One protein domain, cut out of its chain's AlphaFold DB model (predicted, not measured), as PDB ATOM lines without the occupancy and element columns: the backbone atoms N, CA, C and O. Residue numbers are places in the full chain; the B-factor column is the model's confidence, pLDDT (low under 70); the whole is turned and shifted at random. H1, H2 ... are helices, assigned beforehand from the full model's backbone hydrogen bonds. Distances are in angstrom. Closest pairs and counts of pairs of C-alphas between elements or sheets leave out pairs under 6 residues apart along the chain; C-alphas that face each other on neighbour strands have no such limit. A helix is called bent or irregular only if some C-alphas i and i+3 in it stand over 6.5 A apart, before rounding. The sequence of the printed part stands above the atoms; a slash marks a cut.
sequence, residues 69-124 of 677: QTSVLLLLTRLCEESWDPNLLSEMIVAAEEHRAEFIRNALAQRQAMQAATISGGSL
ATOM      1  N   GLN A  69      98.782 160.305 157.058       55.62
ATOM      2  CA  GLN A  69      97.499 159.742 157.505       55.62
ATOM      3  C   GLN A  69      96.419 159.887 156.421       55.62
ATOM      4  O   GLN A  69      95.627 158.970 156.215       55.62
ATOM      5  N   THR A  70      96.427 160.998 155.672       53.56
ATOM      6  CA  THR A  70      95.506 161.213 154.545       53.56
ATOM      7  C   THR A  70      95.818 160.300 153.352       53.56
ATOM      8  O   THR A  70      94.885 159.798 152.733       53.56
ATOM      9  N   SER A  71      97.085 160.027 153.023       54.94
ATOM     10  CA  SER A  71      97.426 159.111 151.924       54.94
ATOM     11  C   SER A  71      97.098 157.654 152.251       54.94
ATOM     12  O   SER A  71      96.615 156.945 151.374       54.94
ATOM     13  N   VAL A  72      97.278 157.215 153.503       62.94
ATOM     14  CA  VAL A  72      96.856 155.872 153.946       62.94
ATOM     15  C   VAL A  72      95.325 155.762 153.993       62.94
ATOM     16  O   VAL A  72      94.778 154.767 153.527       62.94
ATOM     17  N   LEU A  73      94.619 156.810 154.445       55.31
ATOM     18  CA  LEU A  73      93.158 156.923 154.311       55.31
ATOM     19  C   LEU A  73      92.702 156.766 152.856       55.31
ATOM     20  O   LEU A  73      91.777 156.003 152.591       55.31
ATOM     21  N   LEU A  74      93.330 157.483 151.919       64.69
ATOM     22  CA  LEU A  74      92.971 157.440 150.500       64.69
ATOM     23  C   LEU A  74      93.282 156.080 149.869       64.69
ATOM     24  O   LEU A  74      92.445 155.578 149.129       64.69
ATOM     25  N   LEU A  75      94.420 155.460 150.197       67.69
ATOM     26  CA  LEU A  75      94.765 154.117 149.727       67.69
ATOM     27  C   LEU A  75      93.757 153.072 150.230       67.69
ATOM     28  O   LEU A  75      93.235 152.299 149.440       67.69
ATOM     29  N   LEU A  76      93.420 153.080 151.522       60.12
ATOM     30  CA  LEU A  76      92.457 152.128 152.088       60.12
ATOM     31  C   LEU A  76      91.019 152.401 151.617       60.12
ATOM     32  O   LEU A  76      90.283 151.459 151.352       60.12
ATOM     33  N   THR A  77      90.636 153.668 151.409       66.00
ATOM     34  CA  THR A  77      89.366 153.999 150.730       66.00
ATOM     35  C   THR A  77      89.355 153.424 149.316       66.00
ATOM     36  O   THR A  77      88.354 152.847 148.904       66.00
ATOM     37  N   ARG A  78      90.480 153.515 148.596       69.75
ATOM     38  CA  ARG A  78      90.614 153.004 147.232       69.75
ATOM     39  C   ARG A  78      90.522 151.480 147.151       69.75
ATOM     40  O   ARG A  78      89.841 150.976 146.272       69.75
ATOM     41  N   LEU A  79      91.139 150.762 148.087       67.81
ATOM     42  CA  LEU A  79      91.047 149.300 148.183       67.81
ATOM     43  C   LEU A  79      89.596 148.851 148.460       67.81
ATOM     44  O   LEU A  79      89.112 147.903 147.844       67.81
ATOM     45  N   CYS A  80      88.854 149.588 149.297       68.94
ATOM     46  CA  CYS A  80      87.417 149.361 149.489       68.94
ATOM     47  C   CYS A  80      86.569 149.722 148.247       68.94
ATOM     48  O   CYS A  80      85.615 149.011 147.943       68.94
ATOM     49  N   GLU A  81      86.897 150.797 147.518       71.38
ATOM     50  CA  GLU A  81      86.249 151.153 146.237       71.38
ATOM     51  C   GLU A  81      86.499 150.095 145.147       71.38
ATOM     52  O   GLU A  81      85.615 149.801 144.345       71.38
ATOM     53  N   GLU A  82      87.688 149.492 145.131       77.75
ATOM     54  CA  GLU A  82      88.107 148.454 144.179       77.75
ATOM     55  C   GLU A  82      87.651 147.038 144.596       77.75
ATOM     56  O   GLU A  82      88.111 146.047 144.036       77.75
ATOM     57  N   SER A  83      86.690 146.940 145.529       78.06
ATOM     58  CA  SER A  83      86.006 145.698 145.937       78.06
ATOM     59  C   SER A  83      86.928 144.597 146.480       78.06
ATOM     60  O   SER A  83      86.668 143.410 146.276       78.06
ATOM     61  N   TRP A  84      88.001 144.975 147.182       74.56
ATOM     62  CA  TRP A  84      88.876 144.011 147.852       74.56
ATOM     63  C   TRP A  84      88.110 143.224 148.923       74.56
ATOM     64  O   TRP A  84      87.295 143.787 149.658       74.56
ATOM     65  N   ASP A  85      88.380 141.919 149.012       73.00
ATOM     66  CA  ASP A  85      87.700 141.022 149.948       73.00
ATOM     67  C   ASP A  85      87.921 141.489 151.405       73.00
ATOM     68  O   ASP A  85      89.077 141.639 151.824       73.00
ATOM     69  N   PRO A  86      86.857 141.712 152.208       68.50
ATOM     70  CA  PRO A  86      86.995 142.041 153.626       68.50
ATOM     71  C   PRO A  86      87.801 140.995 154.411       68.50
ATOM     72  O   PRO A  86      88.457 141.362 155.386       68.50
ATOM     73  N   ASN A  87      87.798 139.723 153.990       72.56
ATOM     74  CA  ASN A  87      88.606 138.674 154.608       72.56
ATOM     75  C   ASN A  87      90.098 138.943 154.370       72.56
ATOM     76  O   ASN A  87      90.845 139.061 155.340       72.56
ATOM     77  N   LEU A  88      90.511 139.172 153.116       73.62
ATOM     78  CA  LEU A  88      91.894 139.514 152.756       73.62
ATOM     79  C   LEU A  88      92.361 140.804 153.447       73.62
ATOM     80  O   LEU A  88      93.471 140.864 153.971       73.62
ATOM     81  N   LEU A  89      91.499 141.825 153.512       73.81
ATOM     82  CA  LEU A  89      91.775 143.033 154.292       73.81
ATOM     83  C   LEU A  89      91.989 142.709 155.779       73.81
ATOM     84  O   LEU A  89      92.916 143.247 156.379       73.81
ATOM     85  N   SER A  90      91.191 141.816 156.377       73.56
ATOM     86  CA  SER A  90      91.372 141.406 157.775       73.56
ATOM     87  C   SER A  90      92.660 140.608 158.012       73.56
ATOM     88  O   SER A  90      93.355 140.871 158.993       73.56
ATOM     89  N   GLU A  91      93.044 139.724 157.089       73.06
ATOM     90  CA  GLU A  91      94.307 138.976 157.140       73.06
ATOM     91  C   GLU A  91      95.516 139.916 157.033       73.06
ATOM     92  O   GLU A  91      96.449 139.819 157.829       73.06
ATOM     93  N   MET A  92      95.467 140.899 156.124       69.50
ATOM     94  CA  MET A  92      96.495 141.941 156.021       69.50
ATOM     95  C   MET A  92      96.616 142.779 157.302       69.50
ATOM     96  O   MET A  92      97.716 143.225 157.631       69.50
ATOM     97  N   ILE A  93      95.519 142.993 158.038       73.31
ATOM     98  CA  ILE A  93      95.554 143.705 159.323       73.31
ATOM     99  C   ILE A  93      96.207 142.835 160.401       73.31
ATOM    100  O   ILE A  93      97.098 143.322 161.095       73.31
ATOM    101  N   VAL A  94      95.845 141.551 160.505       73.75
ATOM    102  CA  VAL A  94      96.462 140.615 161.464       73.75
ATOM    103  C   VAL A  94      97.967 140.484 161.211       73.75
ATOM    104  O   VAL A  94      98.755 140.673 162.135       73.75
ATOM    105  N   ALA A  95      98.391 140.281 159.960       67.50
ATOM    106  CA  ALA A  95      99.810 140.215 159.602       67.50
ATOM    107  C   ALA A  95     100.566 141.521 159.934       67.50
ATOM    108  O   ALA A  95     101.714 141.495 160.386       67.50
ATOM    109  N   ALA A  96      99.922 142.680 159.761       66.44
ATOM    110  CA  ALA A  96     100.485 143.975 160.141       66.44
ATOM    111  C   ALA A  96     100.575 144.164 161.671       66.44
ATOM    112  O   ALA A  96     101.532 144.772 162.158       66.44
ATOM    113  N   GLU A  97      99.622 143.631 162.442       69.69
ATOM    114  CA  GLU A  97      99.658 143.612 163.909       69.69
ATOM    115  C   GLU A  97     100.765 142.697 164.450       69.69
ATOM    116  O   GLU A  97     101.527 143.119 165.325       69.69
ATOM    117  N   GLU A  98     100.922 141.496 163.891       77.06
ATOM    118  CA  GLU A  98     102.010 140.573 164.235       77.06
ATOM    119  C   GLU A  98     103.380 141.194 163.932       77.06
ATOM    120  O   GLU A  98     104.242 141.254 164.815       77.06
ATOM    121  N   HIS A  99     103.558 141.766 162.736       68.31
ATOM    122  CA  HIS A  99     104.799 142.441 162.355       68.31
ATOM    123  C   HIS A  99     105.079 143.694 163.209       68.31
ATOM    124  O   HIS A  99     106.232 143.977 163.539       68.31
ATOM    125  N   ARG A 100     104.050 144.432 163.661       73.06
ATOM    126  CA  ARG A 100     104.205 145.520 164.649       73.06
ATOM    127  C   ARG A 100     104.663 144.985 166.005       73.06
ATOM    128  O   ARG A 100     105.552 145.579 166.617       73.06
ATOM    129  N   ALA A 101     104.070 143.893 166.484       71.12
ATOM    130  CA  ALA A 101     104.430 143.280 167.758       71.12
ATOM    131  C   ALA A 101     105.874 142.749 167.739       71.12
ATOM    132  O   ALA A 101     106.623 142.969 168.693       71.12
ATOM    133  N   GLU A 102     106.293 142.121 166.639       80.75
ATOM    134  CA  GLU A 102     107.675 141.696 166.422       80.75
ATOM    135  C   GLU A 102     108.641 142.885 166.302       80.75
ATOM    136  O   GLU A 102     109.655 142.913 166.999       80.75
ATOM    137  N   PHE A 103     108.320 143.909 165.506       79.06
ATOM    138  CA  PHE A 103     109.159 145.104 165.379       79.06
ATOM    139  C   PHE A 103     109.383 145.798 166.732       79.06
ATOM    140  O   PHE A 103     110.514 146.143 167.074       79.06
ATOM    141  N   ILE A 104     108.331 145.942 167.549       80.88
ATOM    142  CA  ILE A 104     108.436 146.496 168.907       80.88
ATOM    143  C   ILE A 104     109.296 145.592 169.803       80.88
ATOM    144  O   ILE A 104     110.162 146.100 170.518       80.88
ATOM    145  N   ARG A 105     109.111 144.266 169.751       88.38
ATOM    146  CA  ARG A 105     109.921 143.288 170.503       88.38
ATOM    147  C   ARG A 105     111.406 143.401 170.143       88.38
ATOM    148  O   ARG A 105     112.245 143.505 171.036       88.38
ATOM    149  N   ASN A 106     111.720 143.475 168.852       86.75
ATOM    150  CA  ASN A 106     113.084 143.568 168.334       86.75
ATOM    151  C   ASN A 106     113.729 144.930 168.651       86.75
ATOM    152  O   ASN A 106     114.883 144.979 169.079       86.75
ATOM    153  N   ALA A 107     112.982 146.035 168.558       82.75
ATOM    154  CA  ALA A 107     113.454 147.364 168.958       82.75
ATOM    155  C   ALA A 107     113.707 147.478 170.477       82.75
ATOM    156  O   ALA A 107     114.653 148.146 170.906       82.75
ATOM    157  N   LEU A 108     112.896 146.812 171.308       89.56
ATOM    158  CA  LEU A 108     113.126 146.720 172.753       89.56
ATOM    159  C   LEU A 108     114.354 145.857 173.077       89.56
ATOM    160  O   LEU A 108     115.183 146.286 173.879       89.56
ATOM    161  N   ALA A 109     114.523 144.710 172.412       90.44
ATOM    162  CA  ALA A 109     115.702 143.858 172.563       90.44
ATOM    163  C   ALA A 109     117.000 144.592 172.172       90.44
ATOM    164  O   ALA A 109     117.976 144.561 172.920       90.44
ATOM    165  N   GLN A 110     117.000 145.340 171.060       88.44
ATOM    166  CA  GLN A 110     118.135 146.186 170.663       88.44
ATOM    167  C   GLN A 110     118.452 147.271 171.705       88.44
ATOM    168  O   GLN A 110     119.621 147.491 172.027       88.44
ATOM    169  N   ARG A 111     117.434 147.928 172.282       87.88
ATOM    170  CA  ARG A 111     117.634 148.914 173.361       87.88
ATOM    171  C   ARG A 111     118.204 148.283 174.630       87.88
ATOM    172  O   ARG A 111     119.102 148.869 175.228       87.88
ATOM    173  N   GLN A 112     117.734 147.098 175.018       90.00
ATOM    174  CA  GLN A 112     118.265 146.359 176.168       90.00
ATOM    175  C   GLN A 112     119.720 145.926 175.937       90.00
ATOM    176  O   GLN A 112     120.560 146.140 176.810       90.00
ATOM    177  N   ALA A 113     120.048 145.408 174.750       86.19
ATOM    178  CA  ALA A 113     121.417 145.055 174.375       86.19
ATOM    179  C   ALA A 113     122.356 146.276 174.398       86.19
ATOM    180  O   ALA A 113     123.450 146.205 174.957       86.19
ATOM    181  N   MET A 114     121.913 147.421 173.864       85.19
ATOM    182  CA  MET A 114     122.684 148.667 173.902       85.19
ATOM    183  C   MET A 114     122.887 149.175 175.338       85.19
ATOM    184  O   MET A 114     124.001 149.550 175.692       85.19
ATOM    185  N   GLN A 115     121.861 149.125 176.195       84.75
ATOM    186  CA  GLN A 115     121.986 149.498 177.611       84.75
ATOM    187  C   GLN A 115     122.940 148.567 178.376       84.75
ATOM    188  O   GLN A 115     123.783 149.049 179.133       84.75
ATOM    189  N   ALA A 116     122.875 147.254 178.139       82.88
ATOM    190  CA  ALA A 116     123.809 146.289 178.721       82.88
ATOM    191  C   ALA A 116     125.261 146.543 178.266       82.88
ATOM    192  O   ALA A 116     126.183 146.488 179.085       82.88
ATOM    193  N   ALA A 117     125.472 146.899 176.993       82.12
ATOM    194  CA  ALA A 117     126.780 147.288 176.468       82.12
ATOM    195  C   ALA A 117     127.310 148.581 177.122       82.12
ATOM    196  O   ALA A 117     128.469 148.634 177.528       82.12
ATOM    197  N   THR A 118     126.468 149.605 177.309       79.19
ATOM    198  CA  THR A 118     126.859 150.846 178.005       79.19
ATOM    199  C   THR A 118     127.247 150.594 179.467       79.19
ATOM    200  O   THR A 118     128.275 151.094 179.925       79.19
ATOM    201  N   ILE A 119     126.463 149.792 180.197       82.62
ATOM    202  CA  ILE A 119     126.704 149.491 181.620       82.62
ATOM    203  C   ILE A 119     127.987 148.662 181.813       82.62
ATOM    204  O   ILE A 119     128.744 148.913 182.750       82.62
ATOM    205  N   SER A 120     128.264 147.707 180.921       71.94
ATOM    206  CA  SER A 120     129.483 146.885 180.979       71.94
ATOM    207  C   SER A 120     130.742 147.626 180.509       71.94
ATOM    208  O   SER A 120     131.804 147.454 181.109       71.94
ATOM    209  N   GLY A 121     130.639 148.499 179.501       61.06
ATOM    210  CA  GLY A 121     131.762 149.313 179.024       61.06
ATOM    211  C   GLY A 121     132.239 150.361 180.038       61.06
ATOM    212  O   GLY A 121     133.441 150.497 180.272       61.06
ATOM    213  N   GLY A 122     131.308 151.064 180.697       53.44
ATOM    214  CA  GLY A 122     131.628 152.211 181.561       53.44
ATOM    215  C   GLY A 122     132.509 151.906 182.783       53.44
ATOM    216  O   GLY A 122     133.180 152.802 183.289       53.44
ATOM    217  N   SER A 123     132.552 150.653 183.249       50.16
ATOM    218  CA  SER A 123     133.317 150.257 184.446       50.16
ATOM    219  C   SER A 123     134.818 150.021 184.176       50.16
ATOM    220  O   SER A 123     135.663 150.193 185.060       50.16
ATOM    221  N   LEU A 124     135.182 149.647 182.942       53.03
ATOM    222  CA  LEU A 124     136.545 149.213 182.609       53.03
ATOM    223  C   LEU A 124     137.470 150.347 182.138       53.03
ATOM    224  O   LEU A 124     138.671 150.295 182.414       53.03
TER     225      LEU A 124
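This is residues 69 to 124 of the 677 residues of an uncharacterized protein of Cyclospora cayetanensis (UniProt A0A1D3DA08). Look first for one long helix, H2, which makes the long axis; at its beginning the shorter helix H1 folds back beside it at a slant, and the two make a lopsided, open V. Most of H2 sticks out, residues 90 to 124, and so do residues 69 to 75 of H1. The printed part has 56 residues with two named helices, H1 then H2, and no named strand; the class is all helix. The whole is extended, with a radius of gyration of the C-alphas of 19.5 A and spans of 62 by 23 by 8 A.

Start with H2, residues 86 to 124, and go back over residues 82 to 85, a tight link, to H1, residues 69 to 81. H1 and H2 are near each other: their closest C-alphas are 8.4 A apart, and 5 pairs lie within 10 A. In H1 every O i to N i+4 pair is within hydrogen-bond range; in H2 33 of 35 are.

Find C-alpha 86 at (86.995, 142.041, 153.626); from there H2 runs 57.9 A to C-alpha 124 at (136.545, 149.213, 182.609). H2 is neither bent nor irregular, but only just: C-alphas 120 and 123 are 6.2 A apart. Then find C-alpha 69 at (97.499, 159.742, 157.505), where H1 begins; it ends 18.1 A away at C-alpha 81.

The outline is a rod, and the two C-alphas farthest apart are those of Ser 83 and Leu 124, at 62.5 A. The printed part has no cut, and its one link between helices is tight. In the B-factor column the mean pLDDT of the printed part is 72.9; look for values under 70 at residues 69 to 80, 86, 92, 95 to 97, 99 and 121 to 124 of this predicted model.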